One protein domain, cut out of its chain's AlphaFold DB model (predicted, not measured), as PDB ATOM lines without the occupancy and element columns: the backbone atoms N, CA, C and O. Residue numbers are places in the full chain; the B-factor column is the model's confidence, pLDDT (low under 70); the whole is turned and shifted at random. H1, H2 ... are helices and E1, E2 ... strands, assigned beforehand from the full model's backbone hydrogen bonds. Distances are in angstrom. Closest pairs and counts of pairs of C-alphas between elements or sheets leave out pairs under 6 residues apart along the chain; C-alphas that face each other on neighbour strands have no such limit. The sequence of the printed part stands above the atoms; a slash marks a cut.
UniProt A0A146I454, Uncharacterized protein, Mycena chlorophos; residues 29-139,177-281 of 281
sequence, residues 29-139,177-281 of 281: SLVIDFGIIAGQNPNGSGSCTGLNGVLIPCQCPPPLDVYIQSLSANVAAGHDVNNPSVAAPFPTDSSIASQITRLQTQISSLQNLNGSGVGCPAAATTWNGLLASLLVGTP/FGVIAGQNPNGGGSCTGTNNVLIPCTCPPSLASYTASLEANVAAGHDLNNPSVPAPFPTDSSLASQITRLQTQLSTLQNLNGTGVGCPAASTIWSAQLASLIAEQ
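Overview. This is residues 29 to 139 and 177 to 281 of the 281 residues of an uncharacterized protein of Mycena chlorophos (UniProt A0A146I454). Four helices, the helical hairpin H2 and H3 and the helical hairpin H5 and H6, sit side by side as a loosely closed bundle in the core; H1 crosses H2 near one end of it, and H4 likewise crosses H5. Two small strand hairpins, E1 with E2 and E4 with E5, lie toward the outside, and the short strands E3 and E6 pass close to H6 and H3. The printed part has 216 residues, with six named helices and six named strands in the order E1 E2 H1 E3 H2 H3 E4 E5 H4 E6 H5 H6; the class is mixed, and under half of the residues, 101, are in named elements. The whole is compact and rounded, with a radius of gyration of the C-alphas of 16.4 A and spans of 46 by 42 by 38 A.

Along the chain. After residues 29 to 46, which hold no named element, find C-alpha 47 at (279.578, 160.204, 325.251), where E1 begins, residues 47 to 49; E2 is 55 to 57. H1, residues 64 to 77, runs 19.7 A. E3 is 83 to 87, and H2, 96 to 111, runs 22.4 A from C-alpha 96 at (255.745, 147.287, 345.494). H3, 127 to 135, measures 12.1 A. Beyond the cut come E4, 190 to 192, E5, 198 to 200, H4, 207 to 220, 19.7 A, E6, 226 to 230, H5, 239 to 254, 22.6 A, and H6, 270 to 279, 13.9 A, ending at C-alpha 279, (261.984, 148.636, 356.433).

Arrangement. Look first at H2 and H3, which touch, closest C-alphas Ile 100 and Leu 131 at 6.3 A, at a shallow tilt of 20 degrees, opposite ways. H5 and H6 touch too, Ile 243 and Leu 274 at 6.3 A, at a shallow tilt of 23 degrees, opposite ways. H2 and H6 are close but not clearly touching, with C-alphas 97 and 278 closest at 7.0 A; so are H3 and H5, with 135 and 244 at 7.1 A. H2 and H5 are apart. H1 touches residues 106 to 110 of H2, Leu 71 and Ser 109 being closest at 5.9 A, only just about perpendicular at 71 degrees. H4 touches residues 249 to 253 of H5, Leu 214 and Thr 252 closest at 6.1 A, again only just about perpendicular at 71 degrees. E3 and E6 pair with no named strand; the closest C-alphas of E3 and H6 are Val 86 and Ser 271, 6.9 A, and of E6 and H3 Asn 128 and Val 229, 5.7 A. E1 and E2 are antiparallel, N 48 to O 56 at 2.8 A, as are E4 and E5, N 191 to O 199 at 2.8 A, both within hydrogen-bond range. In H1 to H6 every O i to N i+4 pair is within range.

Size, cuts and confidence. The farthest C-alphas, Pro 139 and Gly 187, are 49.0 A apart. Residues 140 to 176 are not printed, and C-alphas 139 and 177 lie 32.2 A apart across the cut. The links H2 to H3 and H5 to H6 are long. The mean pLDDT of the printed part is 82.1; 19 residues are under 70, among them 135 to 139 and 228 to 230.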
ATOM      1  N   SER A  29     265.238 136.716 336.655       83.94
ATOM      2  CA  SER A  29     263.884 137.219 336.370       83.94
ATOM      3  C   SER A  29     263.515 138.475 337.175       83.94
ATOM      4  O   SER A  29     262.640 139.231 336.768       83.94
ATOM      5  N   LEU A  30     264.170 138.689 338.322       87.94
ATOM      6  CA  LEU A  30     263.967 139.841 339.201       87.94
ATOM      7  C   LEU A  30     264.901 141.008 338.851       87.94
ATOM      8  O   LEU A  30     264.778 142.087 339.437       87.94
ATOM      9  N   VAL A  31     265.845 140.779 337.934       90.56
ATOM     10  CA  VAL A  31     266.718 141.810 337.376       90.56
ATOM     11  C   VAL A  31     265.971 142.487 336.239       90.56
ATOM     12  O   VAL A  31     265.481 141.841 335.317       90.56
ATOM     13  N   ILE A  32     265.866 143.803 336.328       90.69
ATOM     14  CA  ILE A  32     265.147 144.622 335.365       90.69
ATOM     15  C   ILE A  32     266.113 144.933 334.223       90.69
ATOM     16  O   ILE A  32     267.268 145.284 334.456       90.69
ATOM     17  N   ASP A  33     265.650 144.805 332.982       89.31
ATOM     18  CA  ASP A  33     266.459 145.161 331.817       89.31
ATOM     19  C   ASP A  33     266.833 146.653 331.845       89.31
ATOM     20  O   ASP A  33     266.084 147.489 332.356       89.31
ATOM     21  N   PHE A  34     267.995 147.012 331.300       91.38
ATOM     22  CA  PHE A  34     268.430 148.408 331.283       91.38
ATOM     23  C   PHE A  34     267.507 149.305 330.448       91.38
ATOM     24  O   PHE A  34     267.434 150.504 330.707       91.38
ATOM     25  N   GLY A  35     266.839 148.762 329.425       87.81
ATOM     26  CA  GLY A  35     265.972 149.509 328.515       87.81
ATOM     27  C   GLY A  35     266.707 150.488 327.586       87.81
ATOM     28  O   GLY A  35     266.062 151.242 326.859       87.81
ATOM     29  N   ILE A  36     268.045 150.492 327.598       87.38
ATOM     30  CA  ILE A  36     268.919 151.305 326.740       87.38
ATOM     31  C   ILE A  36     270.050 150.414 326.218       87.38
ATOM     32  O   ILE A  36     270.580 149.581 326.947       87.38
ATOM     33  N   ILE A  37     270.445 150.605 324.958       88.38
ATOM     34  CA  ILE A  37     271.588 149.913 324.347       88.38
ATOM     35  C   ILE A  37     272.830 150.805 324.448       88.38
ATOM     36  O   ILE A  37     272.762 151.997 324.141       88.38
ATOM     37  N   ALA A  38     273.961 150.227 324.853       89.69
ATOM     38  CA  ALA A  38     275.236 150.933 324.955       89.69
ATOM     39  C   ALA A  38     275.770 151.382 323.587       89.69
ATOM     40  O   ALA A  38     275.463 150.791 322.551       89.69
ATOM     41  N   GLY A  39     276.613 152.416 323.579       88.88
ATOM     42  CA  GLY A  39     277.323 152.844 322.371       88.88
ATOM     43  C   GLY A  39     276.467 153.544 321.306       88.88
ATOM     44  O   GLY A  39     276.953 153.764 320.197       88.88
ATOM     45  N   GLN A  40     275.210 153.894 321.595       88.62
ATOM     46  CA  GLN A  40     274.336 154.511 320.594       88.62
ATOM     47  C   GLN A  40     274.723 155.959 320.282       88.62
ATOM     48  O   GLN A  40     274.858 156.784 321.181       88.62
ATOM     49  N   ASN A  41     274.842 156.277 318.988       87.19
ATOM     50  CA  ASN A  41     275.131 157.621 318.468       87.19
ATOM     51  C   ASN A  41     276.307 158.310 319.200       87.19
ATOM     52  O   ASN A  41     276.093 159.298 319.911       87.19
ATOM     53  N   PRO A  42     277.542 157.790 319.069       89.25
ATOM     54  CA  PRO A  42     278.707 158.382 319.715       89.25
ATOM     55  C   PRO A  42     278.976 159.787 319.165       89.25
ATOM     56  O   PRO A  42     279.016 159.994 317.954       89.25
ATOM     57  N   ASN A  43     279.215 160.752 320.053       86.19
ATOM     58  CA  ASN A  43     279.468 162.151 319.681       86.19
ATOM     59  C   ASN A  43     280.963 162.481 319.473       86.19
ATOM     60  O   ASN A  43     281.319 163.633 319.236       86.19
ATOM     61  N   GLY A  44     281.847 161.486 319.606       83.56
ATOM     62  CA  GLY A  44     283.300 161.644 319.485       83.56
ATOM     63  C   GLY A  44     284.026 162.117 320.753       83.56
ATOM     64  O   GLY A  44     285.252 162.119 320.760       83.56
ATOM     65  N   SER A  45     283.319 162.450 321.842       85.62
ATOM     66  CA  SER A  45     283.906 162.867 323.130       85.62
ATOM     67  C   SER A  45     283.817 161.795 324.227       85.62
ATOM     68  O   SER A  45     283.943 162.109 325.408       85.62
ATOM     69  N   GLY A  46     283.557 160.536 323.859       85.44
ATOM     70  CA  GLY A  46     283.330 159.432 324.806       85.44
ATOM     71  C   GLY A  46     281.902 159.355 325.365       85.44
ATOM     72  O   GLY A  46     281.621 158.495 326.202       85.44
ATOM     73  N   SER A  47     280.996 160.213 324.886       90.00
ATOM     74  CA  SER A  47     279.578 160.204 325.251       90.00
ATOM     75  C   SER A  47     278.704 159.689 324.109       90.00
ATOM     76  O   SER A  47     278.986 159.888 322.925       90.00
ATOM     77  N   CYS A  48     277.624 159.024 324.490       89.69
ATOM     78  CA  CYS A  48     276.635 158.413 323.622       89.69
ATOM     79  C   CYS A  48     275.239 158.908 324.005       89.69
ATOM     80  O   CYS A  48     275.022 159.420 325.104       89.69
ATOM     81  N   THR A  49     274.294 158.772 323.081       85.50
ATOM     82  CA  THR A  49     272.906 159.185 323.293       85.50
ATOM     83  C   THR A  49     272.156 158.112 324.078       85.50
ATOM     84  O   THR A  49     271.965 156.999 323.593       85.50
ATOM     85  N   GLY A  50     271.738 158.456 325.291       82.50
ATOM     86  CA  GLY A  50     270.851 157.674 326.144       82.50
ATOM     87  C   GLY A  50     269.379 158.055 325.969       82.50
ATOM     88  O   GLY A  50     268.965 158.633 324.959       82.50
ATOM     89  N   LEU A  51     268.567 157.719 326.973       76.94
ATOM     90  CA  LEU A  51     267.123 157.945 326.956       76.94
ATOM     91  C   LEU A  51     266.807 159.441 326.820       76.94
ATOM     92  O   LEU A  51     267.403 160.270 327.504       76.94
ATOM     93  N   ASN A  52     265.854 159.782 325.950       76.31
ATOM     94  CA  ASN A  52     265.408 161.162 325.705       76.31
ATOM     95  C   ASN A  52     266.529 162.137 325.290       76.31
ATOM     96  O   ASN A  52     266.439 163.334 325.551       76.31
ATOM     97  N   GLY A  53     267.590 161.649 324.639       77.50
ATOM     98  CA  GLY A  53     268.682 162.504 324.157       77.50
ATOM     99  C   GLY A  53     269.730 162.857 325.217       77.50
ATOM    100  O   GLY A  53     270.654 163.617 324.934       77.50
ATOM    101  N   VAL A  54     269.611 162.301 326.424       77.44
ATOM    102  CA  VAL A  54     270.567 162.502 327.514       77.44
ATOM    103  C   VAL A  54     271.921 161.890 327.163       77.44
ATOM    104  O   VAL A  54     271.993 160.723 326.790       77.44
ATOM    105  N   LEU A  55     273.011 162.642 327.336       83.56
ATOM    106  CA  LEU A  55     274.352 162.095 327.154       83.56
ATOM    107  C   LEU A  55     274.723 161.168 328.317       83.56
ATOM    108  O   LEU A  55     274.641 161.539 329.490       83.56
ATOM    109  N   ILE A  56     275.163 159.964 327.965       86.62
ATOM    110  CA  ILE A  56     275.681 158.945 328.881       86.62
ATOM    111  C   ILE A  56     277.064 158.491 328.408       86.62
ATOM    112  O   ILE A  56     277.394 158.657 327.232       86.62
ATOM    113  N   PRO A  57     277.901 157.903 329.273       90.56
ATOM    114  CA  PRO A  57     279.149 157.308 328.815       90.56
ATOM    115  C   PRO A  57     278.886 156.155 327.833       90.56
ATOM    116  O   PRO A  57     277.995 155.342 328.065       90.56
ATOM    117  N   CYS A  58     279.643 156.058 326.740       92.31
ATOM    118  CA  CYS A  58     279.375 155.070 325.681       92.31
ATOM    119  C   CYS A  58     279.470 153.601 326.114       92.31
ATOM    120  O   CYS A  58     278.838 152.738 325.512       92.31
ATOM    121  N   GLN A  59     280.244 153.322 327.155       91.81
ATOM    122  CA  GLN A  59     280.384 152.020 327.800       91.81
ATOM    123  C   GLN A  59     279.190 151.649 328.695       91.81
ATOM    124  O   GLN A  59     279.203 150.583 329.305       91.81
ATOM    125  N   CYS A  60     278.207 152.542 328.822       92.75
ATOM    126  CA  CYS A  60     277.025 152.347 329.638       92.75
ATOM    127  C   CYS A  60     275.772 152.149 328.769       92.75
ATOM    128  O   CYS A  60     275.599 152.879 327.789       92.75
ATOM    129  N   PRO A  61     274.878 151.217 329.144       94.31
ATOM    130  CA  PRO A  61     275.024 150.256 330.247       94.31
ATOM    131  C   PRO A  61     276.105 149.183 329.975       94.31
ATOM    132  O   PRO A  61     276.482 148.970 328.824       94.31
ATOM    133  N   PRO A  62     276.640 148.513 331.014       94.62
ATOM    134  CA  PRO A  62     277.562 147.392 330.822       94.62
ATOM    135  C   PRO A  62     276.849 146.193 330.164       94.62
ATOM    136  O   PRO A  62     275.617 146.146 330.134       94.62
ATOM    137  N   PRO A  63     277.588 145.167 329.706       93.56
ATOM    138  CA  PRO A  63     276.991 143.874 329.387       93.56
ATOM    139  C   PRO A  63     276.178 143.325 330.572       93.56
ATOM    140  O   PRO A  63     276.621 143.383 331.725       93.56
ATOM    141  N   LEU A  64     274.974 142.814 330.298       91.19
ATOM    142  CA  LEU A  64     274.024 142.392 331.335       91.19
ATOM    143  C   LEU A  64     274.581 141.263 332.218       91.19
ATOM    144  O   LEU A  64     274.352 141.254 333.421       91.19
ATOM    145  N   ASP A  65     275.349 140.340 331.647       90.69
ATOM    146  CA  ASP A  65     276.011 139.246 332.364       90.69
ATOM    147  C   ASP A  65     277.060 139.756 333.364       90.69
ATOM    148  O   ASP A  65     277.071 139.329 334.522       90.69
ATOM    149  N   VAL A  66     277.882 140.726 332.951       92.06
ATOM    150  CA  VAL A  66     278.861 141.399 333.820       92.06
ATOM    151  C   VAL A  66     278.152 142.104 334.975       92.06
ATOM    152  O   VAL A  66     278.569 142.012 336.131       92.06
ATOM    153  N   TYR A  67     277.042 142.777 334.678       95.06
ATOM    154  CA  TYR A  67     276.242 143.452 335.689       95.06
ATOM    155  C   TYR A  67     275.586 142.482 336.680       95.06
ATOM    156  O   TYR A  67     275.727 142.667 337.886       95.06
ATOM    157  N   ILE A  68     274.930 141.419 336.202       93.50
ATOM    158  CA  ILE A  68     274.294 140.405 337.060       93.50
ATOM    159  C   ILE A  68     275.331 139.727 337.957       93.50
ATOM    160  O   ILE A  68     275.039 139.436 339.121       93.50
ATOM    161  N   GLN A  69     276.547 139.498 337.455       92.81
ATOM    162  CA  GLN A  69     277.637 138.962 338.262       92.81
ATOM    163  C   GLN A  69     278.009 139.908 339.411       92.81
ATOM    164  O   GLN A  69     278.151 139.454 340.550       92.81
ATOM    165  N   SER A  70     278.128 141.211 339.136       93.62
ATOM    166  CA  SER A  70     278.397 142.222 340.163       93.62
ATOM    167  C   SER A  70     277.244 142.339 341.165       93.62
ATOM    168  O   SER A  70     277.474 142.234 342.369       93.62
ATOM    169  N   LEU A  71     276.003 142.441 340.688       94.56
ATOM    170  CA  LEU A  71     274.804 142.496 341.524       94.56
ATOM    171  C   LEU A  71     274.699 141.263 342.433       94.56
ATOM    172  O   LEU A  71     274.464 141.387 343.631       94.56
ATOM    173  N   SER A  72     274.948 140.065 341.899       93.94
ATOM    174  CA  SER A  72     274.947 138.827 342.687       93.94
ATOM    175  C   SER A  72     276.034 138.818 343.763       93.94
ATOM    176  O   SER A  72     275.811 138.294 344.854       93.94
ATOM    177  N   ALA A  73     277.209 139.395 343.484       93.38
ATOM    178  CA  ALA A  73     278.260 139.551 344.484       93.38
ATOM    179  C   ALA A  73     277.839 140.529 345.592       93.38
ATOM    180  O   ALA A  73     278.017 140.210 346.768       93.38
ATOM    181  N   ASN A  74     277.217 141.654 345.226       91.19
ATOM    182  CA  ASN A  74     276.728 142.655 346.172       91.19
ATOM    183  C   ASN A  74     275.660 142.067 347.103       91.19
ATOM    184  O   ASN A  74     275.774 142.121 348.327       91.19
ATOM    185  N   VAL A  75     274.653 141.404 346.533       92.19
ATOM    186  CA  VAL A  75     273.564 140.775 347.296       92.19
ATOM    187  C   VAL A  75     274.078 139.652 348.197       92.19
ATOM    188  O   VAL A  75     273.637 139.526 349.340       92.19
ATOM    189  N   ALA A  76     275.042 138.855 347.728       89.81
ATOM    190  CA  ALA A  76     275.673 137.825 348.550       89.81
ATOM    191  C   ALA A  76     276.491 138.414 349.713       89.81
ATOM    192  O   ALA A  76     276.534 137.810 350.783       89.81
ATOM    193  N   ALA A  77     277.116 139.579 349.517       85.56
ATOM    194  CA  ALA A  77     277.825 140.317 350.561       85.56
ATOM    195  C   ALA A  77     276.879 141.108 351.490       85.56
ATOM    196  O   ALA A  77     277.270 141.496 352.592       85.56
ATOM    197  N   GLY A  78     275.632 141.336 351.064       79.56
ATOM    198  CA  GLY A  78     274.664 142.210 351.730       79.56
ATOM    199  C   GLY A  78     274.940 143.708 351.535       79.56
ATOM    200  O   GLY A  78     274.235 144.535 352.112       79.56
ATOM    201  N   HIS A  79     275.942 144.064 350.732       78.31
ATOM    202  CA  HIS A  79     276.385 145.428 350.437       78.31
ATOM    203  C   HIS A  79     277.096 145.483 349.081       78.31
ATOM    204  O   HIS A  79     277.580 144.461 348.600       78.31
ATOM    205  N   ASP A  80     277.216 146.668 348.483       79.50
ATOM    206  CA  ASP A  80     277.965 146.848 347.239       79.50
ATOM    207  C   ASP A  80     279.453 146.539 347.476       79.50
ATOM    208  O   ASP A  80     280.117 147.219 348.252       79.50
ATOM    209  N   VAL A  81     280.026 145.524 346.818       87.56
ATOM    210  CA  VAL A  81     281.394 145.047 347.134       87.56
ATOM    211  C   VAL A  81     282.471 146.109 346.902       87.56
ATOM    212  O   VAL A  81     283.490 146.139 347.589       87.56
ATOM    213  N   ASN A  82     282.219 147.015 345.960       82.44
ATOM    214  CA  ASN A  82     283.089 148.142 345.628       82.44
ATOM    215  C   ASN A  82     282.707 149.432 346.376       82.44
ATOM    216  O   ASN A  82     283.383 150.454 346.243       82.44
ATOM    217  N   ASN A  83     281.624 149.395 347.154       78.25
ATOM    218  CA  ASN A  83     281.198 150.455 348.057       78.25
ATOM    219  C   ASN A  83     280.467 149.859 349.280       78.25
ATOM    220  O   ASN A  83     279.245 149.987 349.385       78.25
ATOM    221  N   PRO A  84     281.190 149.228 350.231       73.94
ATOM    222  CA  PRO A  84     280.580 148.422 351.301       73.94
ATOM    223  C   PRO A  84     279.644 149.169 352.255       73.94
ATOM    224  O   PRO A  84     278.989 148.577 353.106       73.94
ATOM    225  N   SER A  85     279.600 150.487 352.120       66.62
ATOM    226  CA  SER A  85     278.752 151.393 352.881       66.62
ATOM    227  C   SER A  85     277.327 151.482 352.350       66.62
ATOM    228  O   SER A  85     276.462 152.036 353.026       66.62
ATOM    229  N   VAL A  86     277.094 150.975 351.141       64.69
ATOM    230  CA  VAL A  86     275.783 150.901 350.508       64.69
ATOM    231  C   VAL A  86     275.276 149.477 350.660       64.69
ATOM    232  O   VAL A  86     275.900 148.536 350.176       64.69
ATOM    233  N   ALA A  87     274.158 149.309 351.361       68.31
ATOM    234  CA  ALA A  87     273.521 148.007 351.504       68.31
ATOM    235  C   ALA A  87     272.963 147.529 350.156       68.31
ATOM    236  O   ALA A  87     272.482 148.334 349.363       68.31
ATOM    237  N   ALA A  88     272.966 146.212 349.942       81.12
ATOM    238  CA  ALA A  88     272.430 145.586 348.736       81.12
ATOM    239  C   ALA A  88     271.271 144.624 349.068       81.12
ATOM    240  O   ALA A  88     271.384 143.410 348.853       81.12
ATOM    241  N   PRO A  89     270.156 145.117 349.647       82.06
ATOM    242  CA  PRO A  89     268.986 144.289 349.906       82.06
ATOM    243  C   PRO A  89     268.345 143.839 348.589       82.06
ATOM    244  O   PRO A  89     268.147 144.626 347.668       82.06
ATOM    245  N   PHE A  90     267.979 142.564 348.499       88.44
ATOM    246  CA  PHE A  90     267.328 142.022 347.307       88.44
ATOM    247  C   PHE A  90     266.175 141.095 347.704       88.44
ATOM    248  O   PHE A  90     266.320 139.870 347.681       88.44
ATOM    249  N   PRO A  91     265.050 141.667 348.170       85.50
ATOM    250  CA  PRO A  91     263.884 140.885 348.560       85.50
ATOM    251  C   PRO A  91     263.270 140.188 347.341       85.50
ATOM    252  O   PRO A  91     263.307 140.717 346.232       85.50
ATOM    253  N   THR A  92     262.699 139.002 347.540       87.19
ATOM    254  CA  THR A  92     262.188 138.146 346.452       87.19
ATOM    255  C   THR A  92     260.669 138.172 346.307       87.19
ATOM    256  O   THR A  92     260.143 137.581 345.371       87.19
ATOM    257  N   ASP A  93     259.941 138.817 347.219       82.00
ATOM    258  CA  ASP A  93     258.486 138.922 347.120       82.00
ATOM    259  C   ASP A  93     258.052 139.982 346.090       82.00
ATOM    260  O   ASP A  93     258.842 140.791 345.587       82.00
ATOM    261  N   SER A  94     256.767 139.954 345.754       82.25
ATOM    262  CA  SER A  94     256.172 140.777 344.706       82.25
ATOM    263  C   SER A  94     255.576 142.092 345.210       82.25
ATOM    264  O   SER A  94     254.892 142.756 344.431       82.25
ATOM    265  N   SER A  95     255.774 142.481 346.475       82.19
ATOM    266  CA  SER A  95     255.267 143.768 346.962       82.19
ATOM    267  C   SER A  95     255.919 144.936 346.213       82.19
ATOM    268  O   SER A  95     257.064 144.844 345.765       82.19
ATOM    269  N   ILE A  96     255.199 146.055 346.087       76.50
ATOM    270  CA  ILE A  96     255.745 147.287 345.494       76.50
ATOM    271  C   ILE A  96     256.980 147.755 346.279       76.50
ATOM    272  O   ILE A  96     257.978 148.134 345.671       76.50
ATOM    273  N   ALA A  97     256.964 147.630 347.610       75.06
ATOM    274  CA  ALA A  97     258.118 147.912 348.464       75.06
ATOM    275  C   ALA A  97     259.347 147.075 348.065       75.06
ATOM    276  O   ALA A  97     260.446 147.612 347.890       75.06
ATOM    277  N   SER A  98     259.168 145.772 347.839       80.56
ATOM    278  CA  SER A  98     260.247 144.880 347.410       80.56
ATOM    279  C   SER A  98     260.714 145.139 345.980       80.56
ATOM    280  O   SER A  98     261.914 145.082 345.716       80.56
ATOM    281  N   GLN A  99     259.807 145.490 345.067       84.50
ATOM    282  CA  GLN A  99     260.159 145.915 343.707       84.50
ATOM    283  C   GLN A  99     261.007 147.194 343.718       84.50
ATOM    284  O   GLN A  99     262.068 147.228 343.095       84.50
ATOM    285  N   ILE A 100     260.597 148.205 344.491       80.06
ATOM    286  CA  ILE A 100     261.350 149.450 344.695       80.06
ATOM    287  C   ILE A 100     262.729 149.142 345.279       80.06
ATOM    288  O   ILE A 100     263.737 149.577 344.727       80.06
ATOM    289  N   THR A 101     262.786 148.340 346.343       78.31
ATOM    290  CA  THR A 101     264.044 147.968 347.007       78.31
ATOM    291  C   THR A 101     265.008 147.291 346.035       78.31
ATOM    292  O   THR A 101     266.175 147.671 345.949       78.31
ATOM    293  N   ARG A 102     264.526 146.324 345.240       90.38
ATOM    294  CA  ARG A 102     265.347 145.666 344.214       90.38
ATOM    295  C   ARG A 102     265.839 146.647 343.162       90.38
ATOM    296  O   ARG A 102     267.003 146.582 342.781       90.38
ATOM    297  N   LEU A 103     264.975 147.529 342.664       88.94
ATOM    298  CA  LEU A 103     265.344 148.504 341.640       88.94
ATOM    299  C   LEU A 103     266.392 149.498 342.154       88.94
ATOM    300  O   LEU A 103     267.330 149.836 341.440       88.94
ATOM    301  N   GLN A 104     266.302 149.906 343.416       82.19
ATOM    302  CA  GLN A 104     267.306 150.762 344.043       82.19
ATOM    303  C   GLN A 104     268.646 150.061 344.232       82.19
ATOM    304  O   GLN A 104     269.674 150.639 343.891       82.19
ATOM    305  N   THR A 105     268.643 148.817 344.713       86.25
ATOM    306  CA  THR A 105     269.861 148.000 344.798       86.25
ATOM    307  C   THR A 105     270.481 147.797 343.422       86.25
ATOM    308  O   THR A 105     271.704 147.795 343.273       86.25
ATOM    309  N   GLN A 106     269.647 147.673 342.389       93.56
ATOM    310  CA  GLN A 106     270.121 147.602 341.019       93.56
ATOM    311  C   GLN A 106     270.801 148.907 340.580       93.56
ATOM    312  O   GLN A 106     271.924 148.870 340.067       93.56
ATOM    313  N   ILE A 107     270.172 150.056 340.843       88.25
ATOM    314  CA  ILE A 107     270.735 151.384 340.567       88.25
ATOM    315  C   ILE A 107     272.061 151.587 341.313       88.25
ATOM    316  O   ILE A 107     273.047 151.986 340.694       88.25
ATOM    317  N   SER A 108     272.127 151.293 342.614       82.56
ATOM    318  CA  SER A 108     273.356 151.482 343.392       82.56
ATOM    319  C   SER A 108     274.474 150.554 342.923       82.56
ATOM    320  O   SER A 108     275.601 151.008 342.723       82.56
ATOM    321  N   SER A 109     274.151 149.292 342.629       91.88
ATOM    322  CA  SER A 109     275.107 148.330 342.076       91.88
ATOM    323  C   SER A 109     275.679 148.816 340.744       91.88
ATOM    324  O   SER A 109     276.882 148.708 340.524       91.88
ATOM    325  N   LEU A 110     274.842 149.403 339.876       92.75
ATOM    326  CA  LEU A 110     275.253 149.976 338.590       92.75
ATOM    327  C   LEU A 110     276.206 151.169 338.779       92.75
ATOM    328  O   LEU A 110     277.221 151.279 338.086       92.75
ATOM    329  N   GLN A 111     275.895 152.044 339.735       85.88
ATOM    330  CA  GLN A 111     276.682 153.238 340.051       85.88
ATOM    331  C   GLN A 111     278.017 152.911 340.735       85.88
ATOM    332  O   GLN A 111     278.968 153.677 340.602       85.88
ATOM    333  N   ASN A 112     278.106 151.779 341.438       84.19
ATOM    334  CA  ASN A 112     279.301 151.348 342.168       84.19
ATOM    335  C   ASN A 112     280.092 150.231 341.453       84.19
ATOM    336  O   ASN A 112     280.932 149.579 342.071       84.19
ATOM    337  N   LEU A 113     279.854 149.988 340.159       89.94
ATOM    338  CA  LEU A 113     280.430 148.847 339.428       89.94
ATOM    339  C   LEU A 113     281.959 148.728 339.491       89.94
ATOM    340  O   LEU A 113     282.469 147.613 339.510       89.94
ATOM    341  N   ASN A 114     282.688 149.842 339.523       86.25
ATOM    342  CA  ASN A 114     284.153 149.885 339.453       86.25
ATOM    343  C   ASN A 114     284.792 150.656 340.621       86.25
ATOM    344  O   ASN A 114     285.973 150.996 340.572       86.25
ATOM    345  N   GLY A 115     284.021 150.963 341.662       78.31
ATOM    346  CA  GLY A 115     284.453 151.774 342.797       78.31
ATOM    347  C   GLY A 115     283.310 152.630 343.324       78.31
ATOM    348  O   GLY A 115     282.250 152.705 342.705       78.31
ATOM    349  N   SER A 116     283.516 153.300 344.456       74.88
ATOM    350  CA  SER A 116     282.475 154.156 345.030       74.88
ATOM    351  C   SER A 116     282.097 155.301 344.087       74.88
ATOM    352  O   SER A 116     282.925 156.157 343.780       74.88
ATOM    353  N   GLY A 117     280.853 155.285 343.599       70.75
ATOM    354  CA  GLY A 117     280.349 156.233 342.600       70.75
ATOM    355  C   GLY A 117     281.023 156.133 341.225       70.75
ATOM    356  O   GLY A 117     280.798 156.995 340.378       70.75
ATOM    357  N   VAL A 118     281.856 155.113 340.994       79.19
ATOM    358  CA  VAL A 118     282.539 154.876 339.721       79.19
ATOM    359  C   VAL A 118     281.841 153.721 339.023       79.19
ATOM    360  O   VAL A 118     282.120 152.550 339.268       79.19
ATOM    361  N   GLY A 119     280.923 154.048 338.126       88.81
ATOM    362  CA  GLY A 119     280.106 153.071 337.425       88.81
ATOM    363  C   GLY A 119     279.294 153.725 336.324       88.81
ATOM    364  O   GLY A 119     279.668 154.776 335.799       88.81
ATOM    365  N   CYS A 120     278.181 153.098 335.969       89.88
ATOM    366  CA  CYS A 120     277.256 153.686 335.016       89.88
ATOM    367  C   CYS A 120     276.216 154.542 335.746       89.88
ATOM    368  O   CYS A 120     275.686 154.123 336.778       89.88
ATOM    369  N   PRO A 121     275.909 155.749 335.237       83.94
ATOM    370  CA  PRO A 121     274.870 156.570 335.834       83.94
ATOM    371  C   PRO A 121     273.517 155.880 335.652       83.94
ATOM    372  O   PRO A 121     273.288 155.199 334.655       83.94
ATOM    373  N   ALA A 122     272.575 156.124 336.563       80.00
ATOM    374  CA  ALA A 122     271.211 155.599 336.436       80.00
ATOM    375  C   ALA A 122     270.529 156.060 335.128       80.00
ATOM    376  O   ALA A 122     269.700 155.346 334.576       80.00
ATOM    377  N   ALA A 123     270.943 157.214 334.589       80.12
ATOM    378  CA  ALA A 123     270.528 157.731 333.282       80.12
ATOM    379  C   ALA A 123     270.894 156.819 332.093       80.12
ATOM    380  O   ALA A 123     270.312 156.951 331.020       80.12
ATOM    381  N   ALA A 124     271.841 155.891 332.270       87.12
ATOM    382  CA  ALA A 124     272.158 154.851 331.291       87.12
ATOM    383  C   ALA A 124     271.162 153.680 331.311       87.12
ATOM    384  O   ALA A 124     271.412 152.646 330.695       87.12
ATOM    385  N   THR A 125     270.033 153.848 332.001       90.38
ATOM    386  CA  THR A 125     268.922 152.899 332.063       90.38
ATOM    387  C   THR A 125     267.582 153.641 332.039       90.38
ATOM    388  O   THR A 125     267.527 154.861 332.203       90.38
ATOM    389  N   THR A 126     266.483 152.906 331.901       87.12
ATOM    390  CA  THR A 126     265.111 153.411 332.087       87.12
ATOM    391  C   THR A 126     264.644 153.361 333.548       87.12
ATOM    392  O   THR A 126     263.520 153.757 333.863       87.12
ATOM    393  N   TRP A 127     265.501 152.906 334.466       86.00
ATOM    394  CA  TRP A 127     265.124 152.550 335.834       86.00
ATOM    395  C   TRP A 127     264.599 153.709 336.668       86.00
ATOM    396  O   TRP A 127     263.725 153.493 337.496       86.00
ATOM    397  N   ASN A 128     265.056 154.942 336.444       76.06
ATOM    398  CA  ASN A 128     264.514 156.091 337.177       76.06
ATOM    399  C   ASN A 128     263.038 156.357 336.837       76.06
ATOM    400  O   ASN A 128     262.250 156.676 337.726       76.06
ATOM    401  N   GLY A 129     262.644 156.179 335.570       70.50
ATOM    402  CA  GLY A 129     261.242 156.286 335.157       70.50
ATOM    403  C   GLY A 129     260.390 155.140 335.708       70.50
ATOM    404  O   GLY A 129     259.253 155.351 336.132       70.50
ATOM    405  N   LEU A 130     260.960 153.934 335.776       81.19
ATOM    406  CA  LEU A 130     260.299 152.785 336.394       81.19
ATOM    407  C   LEU A 130     260.123 152.972 337.905       81.19
ATOM    408  O   LEU A 130     259.036 152.749 338.428       81.19
ATOM    409  N   LEU A 131     261.162 153.446 338.597       77.62
ATOM    410  CA  LEU A 131     261.127 153.744 340.026       77.62
ATOM    411  C   LEU A 131     260.011 154.745 340.332       77.62
ATOM    412  O   LEU A 131     259.208 154.515 341.229       77.62
ATOM    413  N   ALA A 132     259.898 155.802 339.528       65.94
ATOM    414  CA  ALA A 132     258.811 156.763 339.641       65.94
ATOM    415  C   ALA A 132     257.422 156.146 339.428       65.94
ATOM    416  O   ALA A 132     256.496 156.445 340.176       65.94
ATOM    417  N   SER A 133     257.281 155.256 338.445       68.25
ATOM    418  CA  SER A 133     256.011 154.573 338.162       68.25
ATOM    419  C   SER A 133     255.585 153.664 339.321       68.25
ATOM    420  O   SER A 133     254.413 153.643 339.699       68.25
ATOM    421  N   LEU A 134     256.541 152.966 339.942       74.38
ATOM    422  CA  LEU A 134     256.300 152.140 341.127       74.38
ATOM    423  C   LEU A 134     255.902 152.985 342.348       74.38
ATOM    424  O   LEU A 134     255.036 152.580 343.119       74.38
ATOM    425  N   LEU A 135     256.487 154.175 342.504       61.19
ATOM    426  CA  LEU A 135     256.199 155.088 343.618       61.19
ATOM    427  C   LEU A 135     254.806 155.720 343.542       61.19
ATOM    428  O   LEU A 135     254.176 155.934 344.574       61.19
ATOM    429  N   VAL A 136     254.300 155.995 342.337       55.09
ATOM    430  CA  VAL A 136     252.951 156.558 342.133       55.09
ATOM    431  C   VAL A 136     251.863 155.469 342.213       55.09
ATOM    432  O   VAL A 136     250.671 155.760 342.135       55.09
ATOM    433  N   GLY A 137     252.244 154.201 342.414       53.50
ATOM    434  CA  GLY A 137     251.301 153.089 342.540       53.50
ATOM    435  C   GLY A 137     250.588 152.743 341.233       53.50
ATOM    436  O   GLY A 137     249.569 152.052 341.251       53.50
ATOM    437  N   THR A 138     251.106 153.201 340.090       44.16
ATOM    438  CA  THR A 138     250.670 152.686 338.792       44.16
ATOM    439  C   THR A 138     251.217 151.268 338.634       44.16
ATOM    440  O   THR A 138     252.437 151.102 338.662       44.16
ATOM    441  N   PRO A 139     250.364 150.234 338.503       39.31
ATOM    442  CA  PRO A 139     250.843 148.875 338.294       39.31
ATOM    443  C   PRO A 139     251.661 148.814 337.000       39.31
ATOM    444  O   PRO A 139     251.240 149.359 335.978       39.31
ATOM    445  N   PHE A 177     272.118 166.373 355.331       87.56
ATOM    446  CA  PHE A 177     273.074 165.497 354.657       87.56
ATOM    447  C   PHE A 177     273.723 164.497 355.627       87.56
ATOM    448  O   PHE A 177     274.110 163.409 355.208       87.56
ATOM    449  N   GLY A 178     273.874 164.842 356.910       82.88
ATOM    450  CA  GLY A 178     274.543 164.021 357.923       82.88
ATOM    451  C   GLY A 178     276.058 163.886 357.726       82.88
ATOM    452  O   GLY A 178     276.717 163.175 358.482       82.88
ATOM    453  N   VAL A 179     276.624 164.571 356.726       82.56
ATOM    454  CA  VAL A 179     278.052 164.609 356.383       82.56
ATOM    455  C   VAL A 179     278.444 166.066 356.161       82.56
ATOM    456  O   VAL A 179     277.753 166.799 355.461       82.56
ATOM    457  N   ILE A 180     279.566 166.497 356.735       82.50
ATOM    458  CA  ILE A 180     280.118 167.839 356.495       82.50
ATOM    459  C   ILE A 180     281.128 167.764 355.345       82.50
ATOM    460  O   ILE A 180     282.001 166.891 355.345       82.50
ATOM    461  N   ALA A 181     281.019 168.685 354.385       83.12
ATOM    462  CA  ALA A 181     281.939 168.787 353.255       83.12
ATOM    463  C   ALA A 181     283.373 169.082 353.710       83.12
ATOM    464  O   ALA A 181     283.598 169.742 354.727       83.12
ATOM    465  N   GLY A 182     284.360 168.613 352.948       80.81
ATOM    466  CA  GLY A 182     285.767 168.882 353.248       80.81
ATOM    467  C   GLY A 182     286.344 168.111 354.445       80.81
ATOM    468  O   GLY A 182     287.477 168.386 354.841       80.81
ATOM    469  N   GLN A 183     285.611 167.163 355.042       81.00
ATOM    470  CA  GLN A 183     286.116 166.413 356.195       81.00
ATOM    471  C   GLN A 183     287.231 165.433 355.823       81.00
ATOM    472  O   GLN A 183     287.101 164.653 354.882       81.00
ATOM    473  N   ASN A 184     288.304 165.434 356.624       81.00
ATOM    474  CA  ASN A 184     289.448 164.522 356.508       81.00
ATOM    475  C   ASN A 184     290.002 164.424 355.069       81.00
ATOM    476  O   ASN A 184     289.938 163.358 354.449       81.00
ATOM    477  N   PRO A 185     290.531 165.527 354.506       84.31
ATOM    478  CA  PRO A 185     291.085 165.513 353.160       84.31
ATOM    479  C   PRO A 185     292.302 164.582 353.091       84.31
ATOM    480  O   PRO A 185     293.231 164.698 353.889       84.31
ATOM    481  N   ASN A 186     292.332 163.685 352.106       80.62
ATOM    482  CA  ASN A 186     293.422 162.716 351.930       80.62
ATOM    483  C   ASN A 186     294.603 163.249 351.088       80.62
ATOM    484  O   ASN A 186     295.508 162.493 350.739       80.62
ATOM    485  N   GLY A 187     294.578 164.535 350.718       76.19
ATOM    486  CA  GLY A 187     295.584 165.177 349.862       76.19
ATOM    487  C   GLY A 187     295.416 164.936 348.354       76.19
ATOM    488  O   GLY A 187     296.101 165.586 347.571       76.19
ATOM    489  N   GLY A 188     294.489 164.068 347.930       79.12
ATOM    490  CA  GLY A 188     294.198 163.743 346.525       79.12
ATOM    491  C   GLY A 188     292.909 164.362 345.966       79.12
ATOM    492  O   GLY A 188     292.449 163.948 344.909       79.12
ATOM    493  N   GLY A 189     292.295 165.318 346.673       80.25
ATOM    494  CA  GLY A 189     291.000 165.912 346.298       80.25
ATOM    495  C   GLY A 189     289.770 165.134 346.791       80.25
ATOM    496  O   GLY A 189     288.638 165.542 346.522       80.25
ATOM    497  N   SER A 190     289.979 164.049 347.544       86.62
ATOM    498  CA  SER A 190     288.914 163.284 348.196       86.62
ATOM    499  C   SER A 190     288.884 163.517 349.705       86.62
ATOM    500  O   SER A 190     289.910 163.748 350.350       86.62
ATOM    501  N   CYS A 191     287.682 163.432 350.254       86.38
ATOM    502  CA  CYS A 191     287.348 163.620 351.655       86.38
ATOM    503  C   CYS A 191     286.574 162.402 352.165       86.38
ATOM    504  O   CYS A 191     286.088 161.587 351.383       86.38
ATOM    505  N   THR A 192     286.480 162.252 353.481       83.31
ATOM    506  CA  THR A 192     285.744 161.150 354.106       83.31
ATOM    507  C   THR A 192     284.250 161.473 354.185       83.31
ATOM    508  O   THR A 192     283.852 162.429 354.846       83.31
ATOM    509  N   GLY A 193     283.432 160.667 353.513       78.88
ATOM    510  CA  GLY A 193     281.975 160.655 353.599       78.88
ATOM    511  C   GLY A 193     281.447 159.646 354.620       78.88
ATOM    512  O   GLY A 193     282.190 159.145 355.472       78.88
ATOM    513  N   THR A 194     280.156 159.324 354.528       74.12
ATOM    514  CA  THR A 194     279.524 158.333 355.411       74.12
ATOM    515  C   THR A 194     280.267 156.995 355.324       74.12
ATOM    516  O   THR A 194     280.696 156.587 354.245       74.12
ATOM    517  N   ASN A 195     280.422 156.307 356.465       70.94
ATOM    518  CA  ASN A 195     281.044 154.978 356.561       70.94
ATOM    519  C   ASN A 195     282.482 154.893 355.989       70.94
ATOM    520  O   ASN A 195     282.919 153.846 355.520       70.94
ATOM    521  N   ASN A 196     283.246 155.986 356.075       78.06
ATOM    522  CA  ASN A 196     284.631 156.100 355.600       78.06
ATOM    523  C   ASN A 196     284.820 156.023 354.073       78.06
ATOM    524  O   ASN A 196     285.928 155.779 353.593       78.06
ATOM    525  N   VAL A 197     283.760 156.252 353.296       73.25
ATOM    526  CA  VAL A 197     283.840 156.285 351.831       73.25
ATOM    527  C   VAL A 197     284.540 157.552 351.359       73.25
ATOM    528  O   VAL A 197     284.228 158.645 351.826       73.25
ATOM    529  N   LEU A 198     285.455 157.428 350.396       80.50
ATOM    530  CA  LEU A 198     286.049 158.595 349.751       80.50
ATOM    531  C   LEU A 198     285.031 159.258 348.820       80.50
ATOM    532  O   LEU A 198     284.568 158.658 347.854       80.50
ATOM    533  N   ILE A 199     284.720 160.514 349.109       82.94
ATOM    534  CA  ILE A 199     283.852 161.376 348.310       82.94
ATOM    535  C   ILE A 199     284.655 162.577 347.797       82.94
ATOM    536  O   ILE A 199     285.683 162.915 348.389       82.94
ATOM    537  N   PRO A 200     284.225 163.270 346.731       86.62
ATOM    538  CA  PRO A 200     284.818 164.556 346.372       86.62
ATOM    539  C   PRO A 200     284.731 165.533 347.551       86.62
ATOM    540  O   PRO A 200     283.685 165.635 348.188       86.62
ATOM    541  N   CYS A 201     285.794 166.287 347.839       88.69
ATOM    542  CA  CYS A 201     285.778 167.242 348.959       88.69
ATOM    543  C   CYS A 201     284.755 168.378 348.812       88.69
ATOM    544  O   CYS A 201     284.410 169.021 349.800       88.69
ATOM    545  N   THR A 202     284.259 168.611 347.597       88.81
ATOM    546  CA  THR A 202     283.164 169.542 347.295       88.81
ATOM    547  C   THR A 202     281.785 168.992 347.661       88.81
ATOM    548  O   THR A 202     280.794 169.694 347.482       88.81
ATOM    549  N   CYS A 203     281.711 167.742 348.121       88.38
ATOM    550  CA  CYS A 203     280.479 167.074 348.493       88.38
ATOM    551  C   CYS A 203     280.390 166.865 350.013       88.38
ATOM    552  O   CYS A 203     281.388 166.480 350.629       88.38
ATOM    553  N   PRO A 204     279.201 167.049 350.618       89.12
ATOM    554  CA  PRO A 204     277.972 167.570 350.002       89.12
ATOM    555  C   PRO A 204     278.067 169.064 349.609       89.12
ATOM    556  O   PRO A 204     278.930 169.780 350.115       89.12
ATOM    557  N   PRO A 205     277.208 169.552 348.694       91.44
ATOM    558  CA  PRO A 205     277.115 170.981 348.381       91.44
ATOM    559  C   PRO A 205     276.629 171.788 349.597       91.44
ATOM    560  O   PRO A 205     276.168 171.235 350.595       91.44
ATOM    561  N   SER A 206     276.651 173.121 349.502       90.12
ATOM    562  CA  SER A 206     275.973 173.939 350.514       90.12
ATOM    563  C   SER A 206     274.467 173.661 350.499       90.12
ATOM    564  O   SER A 206     273.880 173.494 349.423       90.12
ATOM    565  N   LEU A 207     273.828 173.655 351.675       88.25
ATOM    566  CA  LEU A 207     272.383 173.434 351.775       88.25
ATOM    567  C   LEU A 207     271.614 174.443 350.910       88.25
ATOM    568  O   LEU A 207     270.738 174.049 350.158       88.25
ATOM    569  N   ALA A 208     272.018 175.718 350.910       88.12
ATOM    570  CA  ALA A 208     271.384 176.757 350.096       88.12
ATOM    571  C   ALA A 208     271.457 176.472 348.582       88.12
ATOM    572  O   ALA A 208     270.441 176.541 347.894       88.12
ATOM    573  N   SER A 209     272.637 176.114 348.056       90.31
ATOM    574  CA  SER A 209     272.786 175.771 346.629       90.31
ATOM    575  C   SER A 209     272.013 174.509 346.248       90.31
ATOM    576  O   SER A 209     271.482 174.401 345.143       90.31
ATOM    577  N   TYR A 210     271.946 173.552 347.171       93.50
ATOM    578  CA  TYR A 210     271.216 172.313 346.966       93.50
ATOM    579  C   TYR A 210     269.702 172.532 346.980       93.50
ATOM    580  O   TYR A 210     269.028 172.100 346.050       93.50
ATOM    581  N   THR A 211     269.175 173.253 347.972       92.31
ATOM    582  CA  THR A 211     267.752 173.599 348.064       92.31
ATOM    583  C   THR A 211     267.292 174.350 346.824       92.31
ATOM    584  O   THR A 211     266.263 173.991 346.269       92.31
ATOM    585  N   ALA A 212     268.081 175.303 346.317       91.38
ATOM    586  CA  ALA A 212     267.748 176.001 345.075       91.38
ATOM    587  C   ALA A 212     267.626 175.044 343.872       91.38
ATOM    588  O   ALA A 212     266.727 175.193 343.046       91.38
ATOM    589  N   SER A 213     268.502 174.038 343.786       91.75
ATOM    590  CA  SER A 213     268.448 173.020 342.726       91.75
ATOM    591  C   SER A 213     267.232 172.101 342.893       91.75
ATOM    592  O   SER A 213     266.533 171.811 341.927       91.75
ATOM    593  N   LEU A 214     266.944 171.687 344.129       92.38
ATOM    594  CA  LEU A 214     265.788 170.859 344.462       92.38
ATOM    595  C   LEU A 214     264.469 171.585 344.165       92.38
ATOM    596  O   LEU A 214     263.594 171.007 343.533       92.38
ATOM    597  N   GLU A 215     264.337 172.853 344.559       92.94
ATOM    598  CA  GLU A 215     263.169 173.686 344.251       92.94
ATOM    599  C   GLU A 215     262.964 173.826 342.742       92.94
ATOM    600  O   GLU A 215     261.844 173.672 342.258       92.94
ATOM    601  N   ALA A 216     264.041 174.050 341.984       91.25
ATOM    602  CA  ALA A 216     263.971 174.154 340.532       91.25
ATOM    603  C   ALA A 216     263.525 172.834 339.873       91.25
ATOM    604  O   ALA A 216     262.668 172.849 338.989       91.25
ATOM    605  N   ASN A 217     264.039 171.696 340.350       87.31
ATOM    606  CA  ASN A 217     263.643 170.368 339.881       87.31
ATOM    607  C   ASN A 217     262.166 170.071 340.187       87.31
ATOM    608  O   ASN A 217     261.406 169.651 339.315       87.31
ATOM    609  N   VAL A 218     261.727 170.327 341.421       89.56
ATOM    610  CA  VAL A 218     260.337 170.095 341.844       89.56
ATOM    611  C   VAL A 218     259.374 171.009 341.089       89.56
ATOM    612  O   VAL A 218     258.329 170.545 340.634       89.56
ATOM    613  N   ALA A 219     259.737 172.276 340.877       86.88
ATOM    614  CA  ALA A 219     258.944 173.213 340.083       86.88
ATOM    615  C   ALA A 219     258.824 172.779 338.610       86.88
ATOM    616  O   ALA A 219     257.778 172.979 337.991       86.88
ATOM    617  N   ALA A 220     259.868 172.160 338.052       80.81
ATOM    618  CA  ALA A 220     259.843 171.575 336.713       80.81
ATOM    619  C   ALA A 220     259.120 170.213 336.656       80.81
ATOM    620  O   ALA A 220     258.779 169.733 335.574       80.81
ATOM    621  N   GLY A 221     258.888 169.574 337.808       74.12
ATOM    622  CA  GLY A 221     258.382 168.204 337.921       74.12
ATOM    623  C   GLY A 221     259.405 167.123 337.545       74.12
ATOM    624  O   GLY A 221     259.072 165.937 337.557       74.12
ATOM    625  N   HIS A 222     260.641 167.505 337.221       73.19
ATOM    626  CA  HIS A 222     261.740 166.629 336.809       73.19
ATOM    627  C   HIS A 222     263.098 167.269 337.100       73.19
ATOM    628  O   HIS A 222     263.199 168.476 337.295       73.19
ATOM    629  N   ASP A 223     264.156 166.463 337.118       75.25
ATOM    630  CA  ASP A 223     265.520 166.944 337.292       75.25
ATOM    631  C   ASP A 223     265.966 167.748 336.064       75.25
ATOM    632  O   ASP A 223     266.000 167.233 334.946       75.25
ATOM    633  N   LEU A 224     266.314 169.020 336.258       83.06
ATOM    634  CA  LEU A 224     266.669 169.922 335.160       83.06
ATOM    635  C   LEU A 224     267.918 169.474 334.399       83.06
ATOM    636  O   LEU A 224     268.032 169.709 333.197       83.06
ATOM    637  N   ASN A 225     268.843 168.812 335.089       79.56
ATOM    638  CA  ASN A 225     270.063 168.290 334.489       79.56
ATOM    639  C   ASN A 225     269.889 166.853 333.990       79.56
ATOM    640  O   ASN A 225     270.763 166.346 333.286       79.56
ATOM    641  N   ASN A 226     268.776 166.198 334.335       72.44
ATOM    642  CA  ASN A 226     268.411 164.864 333.878       72.44
ATOM    643  C   ASN A 226     266.886 164.725 333.686       72.44
ATOM    644  O   ASN A 226     266.224 164.077 334.500       72.44
ATOM    645  N   PRO A 227     266.310 165.269 332.595       71.62
ATOM    646  CA  PRO A 227     264.853 165.374 332.448       71.62
ATOM    647  C   PRO A 227     264.083 164.049 332.432       71.62
ATOM    648  O   PRO A 227     262.867 164.028 332.597       71.62
ATOM    649  N   SER A 228     264.784 162.927 332.256       62.81
ATOM    650  CA  SER A 228     264.223 161.577 332.368       62.81
ATOM    651  C   SER A 228     263.946 161.147 333.818       62.81
ATOM    652  O   SER A 228     263.362 160.086 334.035       62.81
ATOM    653  N   VAL A 229     264.385 161.926 334.813       58.56
ATOM    654  CA  VAL A 229     264.175 161.669 336.240       58.56
ATOM    655  C   VAL A 229     263.097 162.616 336.759       58.56
ATOM    656  O   VAL A 229     263.326 163.821 336.792       58.56
ATOM    657  N   PRO A 230     261.930 162.118 337.183       62.91
ATOM    658  CA  PRO A 230     260.916 162.970 337.784       62.91
ATOM    659  C   PRO A 230     261.345 163.416 339.184       62.91
ATOM    660  O   PRO A 230     262.083 162.715 339.877       62.91
ATOM    661  N   ALA A 231     260.845 164.573 339.610       77.75
ATOM    662  CA  ALA A 231     261.162 165.167 340.906       77.75
ATOM    663  C   ALA A 231     259.897 165.353 341.767       77.75
ATOM    664  O   ALA A 231     259.522 166.484 342.084       77.75
ATOM    665  N   PRO A 232     259.188 164.267 342.138       79.81
ATOM    666  CA  PRO A 232     258.025 164.368 343.009       79.81
ATOM    667  C   PRO A 232     258.443 164.796 344.420       79.81
ATOM    668  O   PRO A 232     259.388 164.256 344.996       79.81
ATOM    669  N   PHE A 233     257.714 165.735 345.016       86.81
ATOM    670  CA  PHE A 233     257.980 166.187 346.384       86.81
ATOM    671  C   PHE A 233     256.677 166.318 347.182       86.81
ATOM    672  O   PHE A 233     256.179 167.425 347.399       86.81
ATOM    673  N   PRO A 234     256.068 165.184 347.576       84.38
ATOM    674  CA  PRO A 234     254.829 165.199 348.344       84.38
ATOM    675  C   PRO A 234     255.057 165.820 349.725       84.38
ATOM    676  O   PRO A 234     256.116 165.636 350.325       84.38
ATOM    677  N   THR A 235     254.068 166.542 350.248       86.19
ATOM    678  CA  THR A 235     254.182 167.298 351.510       86.19
ATOM    679  C   THR A 235     253.570 166.589 352.715       86.19
ATOM    680  O   THR A 235     253.768 167.030 353.845       86.19
ATOM    681  N   ASP A 236     252.846 165.488 352.514       82.56
ATOM    682  CA  ASP A 236     252.254 164.739 353.617       82.56
ATOM    683  C   ASP A 236     253.302 163.919 354.392       82.56
ATOM    684  O   ASP A 236     254.435 163.683 353.954       82.56
ATOM    685  N   SER A 237     252.919 163.492 355.591       81.62
ATOM    686  CA  SER A 237     253.785 162.769 356.520       81.62
ATOM    687  C   SER A 237     253.762 161.253 356.331       81.62
ATOM    688  O   SER A 237     254.387 160.551 357.131       81.62
ATOM    689  N   SER A 238     253.076 160.723 355.310       82.69
ATOM    690  CA  SER A 238     253.062 159.280 355.081       82.69
ATOM    691  C   SER A 238     254.472 158.764 354.820       82.69
ATOM    692  O   SER A 238     255.339 159.460 354.284       82.69
ATOM    693  N   LEU A 239     254.704 157.516 355.205       76.38
ATOM    694  CA  LEU A 239     255.991 156.870 355.013       76.38
ATOM    695  C   LEU A 239     256.361 156.776 353.517       76.38
ATOM    696  O   LEU A 239     257.506 157.021 353.144       76.38
ATOM    697  N   ALA A 240     255.373 156.551 352.644       74.06
ATOM    698  CA  ALA A 240     255.542 156.611 351.192       74.06
ATOM    699  C   ALA A 240     256.015 157.998 350.715       74.06
ATOM    700  O   ALA A 240     256.943 158.099 349.908       74.06
ATOM    701  N   SER A 241     255.442 159.075 351.254       79.25
ATOM    702  CA  SER A 241     255.847 160.444 350.925       79.25
ATOM    703  C   SER A 241     257.229 160.799 351.472       79.25
ATOM    704  O   SER A 241     258.004 161.463 350.785       79.25
ATOM    705  N   GLN A 242     257.594 160.303 352.659       81.12
ATOM    706  CA  GLN A 242     258.949 160.445 353.204       81.12
ATOM    707  C   GLN A 242     259.998 159.767 352.311       81.12
ATOM    708  O   GLN A 242     261.011 160.381 351.978       81.12
ATOM    709  N   ILE A 243     259.724 158.538 351.867       77.56
ATOM    710  CA  ILE A 243     260.583 157.783 350.943       77.56
ATOM    711  C   ILE A 243     260.722 158.517 349.610       77.56
ATOM    712  O   ILE A 243     261.840 158.735 349.144       77.56
ATOM    713  N   THR A 244     259.598 158.969 349.048       75.31
ATOM    714  CA  THR A 244     259.563 159.704 347.777       75.31
ATOM    715  C   THR A 244     260.403 160.979 347.858       75.31
ATOM    716  O   THR A 244     261.252 161.219 347.001       75.31
ATOM    717  N   ARG A 245     260.249 161.778 348.923       87.75
ATOM    718  CA  ARG A 245     261.068 162.983 349.125       87.75
ATOM    719  C   ARG A 245     262.549 162.658 349.252       87.75
ATOM    720  O   ARG A 245     263.369 163.372 348.683       87.75
ATOM    721  N   LEU A 246     262.915 161.634 350.020       86.38
ATOM    722  CA  LEU A 246     264.321 161.284 350.235       86.38
ATOM    723  C   LEU A 246     264.984 160.770 348.948       86.38
ATOM    724  O   LEU A 246     266.150 161.065 348.693       86.38
ATOM    725  N   GLN A 247     264.234 160.072 348.094       79.69
ATOM    726  CA  GLN A 247     264.694 159.659 346.767       79.69
ATOM    727  C   GLN A 247     264.862 160.840 345.815       79.69
ATOM    728  O   GLN A 247     265.908 160.939 345.183       79.69
ATOM    729  N   THR A 248     263.890 161.756 345.746       83.81
ATOM    730  CA  THR A 248     264.001 162.984 344.936       83.81
ATOM    731  C   THR A 248     265.186 163.838 345.377       83.81
ATOM    732  O   THR A 248     265.880 164.448 344.560       83.81
ATOM    733  N   GLN A 249     265.458 163.849 346.681       91.25
ATOM    734  CA  GLN A 249     266.640 164.496 347.221       91.25
ATOM    735  C   GLN A 249     267.929 163.811 346.738       91.25
ATOM    736  O   GLN A 249     268.831 164.454 346.199       91.25
ATOM    737  N   LEU A 250     267.996 162.486 346.851       86.44
ATOM    738  CA  LEU A 250     269.148 161.704 346.412       86.44
ATOM    739  C   LEU A 250     269.388 161.825 344.897       86.44
ATOM    740  O   LEU A 250     270.530 162.004 344.478       86.44
ATOM    741  N   SER A 251     268.341 161.802 344.069       80.62
ATOM    742  CA  SER A 251     268.477 161.986 342.622       80.62
ATOM    743  C   SER A 251     268.930 163.402 342.265       80.62
ATOM    744  O   SER A 251     269.834 163.545 341.447       80.62
ATOM    745  N   THR A 252     268.392 164.432 342.927       89.56
ATOM    746  CA  THR A 252     268.841 165.822 342.740       89.56
ATOM    747  C   THR A 252     270.325 165.961 343.073       89.56
ATOM    748  O   THR A 252     271.089 166.527 342.295       89.56
ATOM    749  N   LEU A 253     270.766 165.381 344.196       89.50
ATOM    750  CA  LEU A 253     272.169 165.380 344.621       89.50
ATOM    751  C   LEU A 253     273.090 164.742 343.564       89.50
ATOM    752  O   LEU A 253     274.181 165.252 343.294       89.50
ATOM    753  N   GLN A 254     272.648 163.641 342.958       83.44
ATOM    754  CA  GLN A 254     273.421 162.885 341.973       83.44
ATOM    755  C   GLN A 254     273.487 163.547 340.591       83.44
ATOM    756  O   GLN A 254     274.387 163.214 339.821       83.44
ATOM    757  N   ASN A 255     272.580 164.473 340.267       82.81
ATOM    758  CA  ASN A 255     272.529 165.133 338.957       82.81
ATOM    759  C   ASN A 255     272.852 166.642 339.009       82.81
ATOM    760  O   ASN A 255     272.621 167.357 338.037       82.81
ATOM    761  N   LEU A 256     273.417 167.153 340.111       87.50
ATOM    762  CA  LEU A 256     273.659 168.595 340.317       87.50
ATOM    763  C   LEU A 256     274.408 169.314 339.183       87.50
ATOM    764  O   LEU A 256     274.171 170.497 338.961       87.50
ATOM    765  N   ASN A 257     275.317 168.632 338.487       83.44
ATOM    766  CA  ASN A 257     276.172 169.214 337.448       83.44
ATOM    767  C   ASN A 257     276.051 168.480 336.101       83.44
ATOM    768  O   ASN A 257     276.950 168.572 335.265       83.44
ATOM    769  N   GLY A 258     274.972 167.725 335.896       74.25
ATOM    770  CA  GLY A 258     274.766 166.892 334.712       74.25
ATOM    771  C   GLY A 258     274.345 165.473 335.075       74.25
ATOM    772  O   GLY A 258     274.290 165.091 336.241       74.25
ATOM    773  N   THR A 259     274.059 164.659 334.068       68.75
ATOM    774  CA  THR A 259     273.513 163.311 334.240       68.75
ATOM    775  C   THR A 259     274.459 162.357 334.957       68.75
ATOM    776  O   THR A 259     275.459 161.899 334.409       68.75
ATOM    777  N   GLY A 260     274.124 162.045 336.214       65.50
ATOM    778  CA  GLY A 260     274.985 161.290 337.128       65.50
ATOM    779  C   GLY A 260     276.290 162.004 337.494       65.50
ATOM    780  O   GLY A 260     277.200 161.370 338.025       65.50
ATOM    781  N   VAL A 261     276.398 163.301 337.195       74.62
ATOM    782  CA  VAL A 261     277.538 164.148 337.536       74.62
ATOM    783  C   VAL A 261     277.100 165.047 338.684       74.62
ATOM    784  O   VAL A 261     276.567 166.135 338.500       74.62
ATOM    785  N   GLY A 262     277.310 164.572 339.901       85.69
ATOM    786  CA  GLY A 262     276.898 165.251 341.120       85.69
ATOM    787  C   GLY A 262     277.642 164.694 342.320       85.69
ATOM    788  O   GLY A 262     278.732 164.136 342.187       85.69
ATOM    789  N   CYS A 263     277.053 164.839 343.500       85.56
ATOM    790  CA  CYS A 263     277.610 164.218 344.689       85.56
ATOM    791  C   CYS A 263     277.114 162.771 344.809       85.56
ATOM    792  O   CYS A 263     275.914 162.520 344.656       85.56
ATOM    793  N   PRO A 264     278.012 161.800 345.063       80.81
ATOM    794  CA  PRO A 264     277.600 160.419 345.264       80.81
ATOM    795  C   PRO A 264     276.709 160.318 346.506       80.81
ATOM    796  O   PRO A 264     276.829 161.111 347.438       80.81
ATOM    797  N   ALA A 265     275.853 159.297 346.571       77.69
ATOM    798  CA  ALA A 265     274.957 159.117 347.718       77.69
ATOM    799  C   ALA A 265     275.717 158.987 349.056       77.69
ATOM    800  O   ALA A 265     275.234 159.446 350.088       77.69
ATOM    801  N   ALA A 266     276.947 158.457 349.018       77.38
ATOM    802  CA  ALA A 266     277.858 158.365 350.163       77.38
ATOM    803  C   ALA A 266     278.298 159.728 350.739       77.38
ATOM    804  O   ALA A 266     278.843 159.789 351.841       77.38
ATOM    805  N   SER A 267     278.047 160.831 350.027       83.88
ATOM    806  CA  SER A 267     278.180 162.194 350.556       83.88
ATOM    807  C   SER A 267     277.055 162.583 351.511       83.88
ATOM    808  O   SER A 267     277.023 163.720 351.968       83.88
ATOM    809  N   THR A 268     276.139 161.658 351.795       87.50
ATOM    810  CA  THR A 268     275.040 161.829 352.738       87.50
ATOM    811  C   THR A 268     274.812 160.553 353.549       87.50
ATOM    812  O   THR A 268     275.394 159.502 353.267       87.50
ATOM    813  N   ILE A 269     273.938 160.618 354.551       83.69
ATOM    814  CA  ILE A 269     273.399 159.443 355.255       83.69
ATOM    815  C   ILE A 269     272.121 158.889 354.602       83.69
ATOM    816  O   ILE A 269     271.545 157.912 355.083       83.69
ATOM    817  N   TRP A 270     271.658 159.497 353.506       83.69
ATOM    818  CA  TRP A 270     270.319 159.259 352.972       83.69
ATOM    819  C   TRP A 270     270.097 157.842 352.472       83.69
ATOM    820  O   TRP A 270     268.996 157.336 352.626       83.69
ATOM    821  N   SER A 271     271.111 157.153 351.942       75.81
ATOM    822  CA  SER A 271     270.952 155.741 351.556       75.81
ATOM    823  C   SER A 271     270.602 154.850 352.751       75.81
ATOM    824  O   SER A 271     269.755 153.969 352.627       75.81
ATOM    825  N   ALA A 272     271.209 155.094 353.916       71.50
ATOM    826  CA  ALA A 272     270.908 154.343 355.133       71.50
ATOM    827  C   ALA A 272     269.523 154.706 355.689       71.50
ATOM    828  O   ALA A 272     268.765 153.823 356.081       71.50
ATOM    829  N   GLN A 273     269.169 155.991 355.662       80.19
ATOM    830  CA  GLN A 273     267.858 156.466 356.106       80.19
ATOM    831  C   GLN A 273     266.718 156.010 355.182       80.19
ATOM    832  O   GLN A 273     265.614 155.713 355.626       80.19
ATOM    833  N   LEU A 274     266.982 155.908 353.885       77.31
ATOM    834  CA  LEU A 274     266.038 155.368 352.918       77.31
ATOM    835  C   LEU A 274     265.800 153.881 353.169       77.31
ATOM    836  O   LEU A 274     264.654 153.444 353.176       77.31
ATOM    837  N   ALA A 275     266.862 153.125 353.454       67.94
ATOM    838  CA  ALA A 275     266.747 151.725 353.840       67.94
ATOM    839  C   ALA A 275     265.950 151.544 355.144       67.94
ATOM    840  O   ALA A 275     265.141 150.621 355.225       67.94
ATOM    841  N   SER A 276     266.128 152.421 356.141       72.88
ATOM    842  CA  SER A 276     265.343 152.347 357.379       72.88
ATOM    843  C   SER A 276     263.870 152.665 357.145       72.88
ATOM    844  O   SER A 276     263.027 151.909 357.607       72.88
ATOM    845  N   LEU A 277     263.559 153.714 356.376       76.62
ATOM    846  CA  LEU A 277     262.173 154.062 356.051       76.62
ATOM    847  C   LEU A 277     261.486 152.939 355.272       76.62
ATOM    848  O   LEU A 277     260.340 152.618 355.539       76.62
ATOM    849  N   ILE A 278     262.177 152.309 354.322       64.88
ATOM    850  CA  ILE A 278     261.618 151.182 353.565       64.88
ATOM    851  C   ILE A 278     261.349 149.974 354.471       64.88
ATOM    852  O   ILE A 278     260.355 149.287 354.271       64.88
ATOM    853  N   ALA A 279     262.193 149.724 355.476       63.44
ATOM    854  CA  ALA A 279     261.984 148.636 356.433       63.44
ATOM    855  C   ALA A 279     260.770 148.850 357.360       63.44
ATOM    856  O   ALA A 279     260.349 147.908 358.030       63.44
ATOM    857  N   GLU A 280     260.230 150.069 357.416       70.19
ATOM    858  CA  GLU A 280     259.040 150.434 358.189       70.19
ATOM    859  C   GLU A 280     257.730 150.370 357.370       70.19
ATOM    860  O   GLU A 280     256.667 150.643 357.932       70.19
ATOM    861  N   GLN A 281     257.784 150.020 356.071       59.50
ATOM    862  CA  GLN A 281     256.594 149.682 355.258       59.50
ATOM    863  C   GLN A 281     256.033 148.305 355.611       59.50
ATOM    864  O   GLN A 281     254.785 148.191 355.634       59.50
TER     865      GLN A 281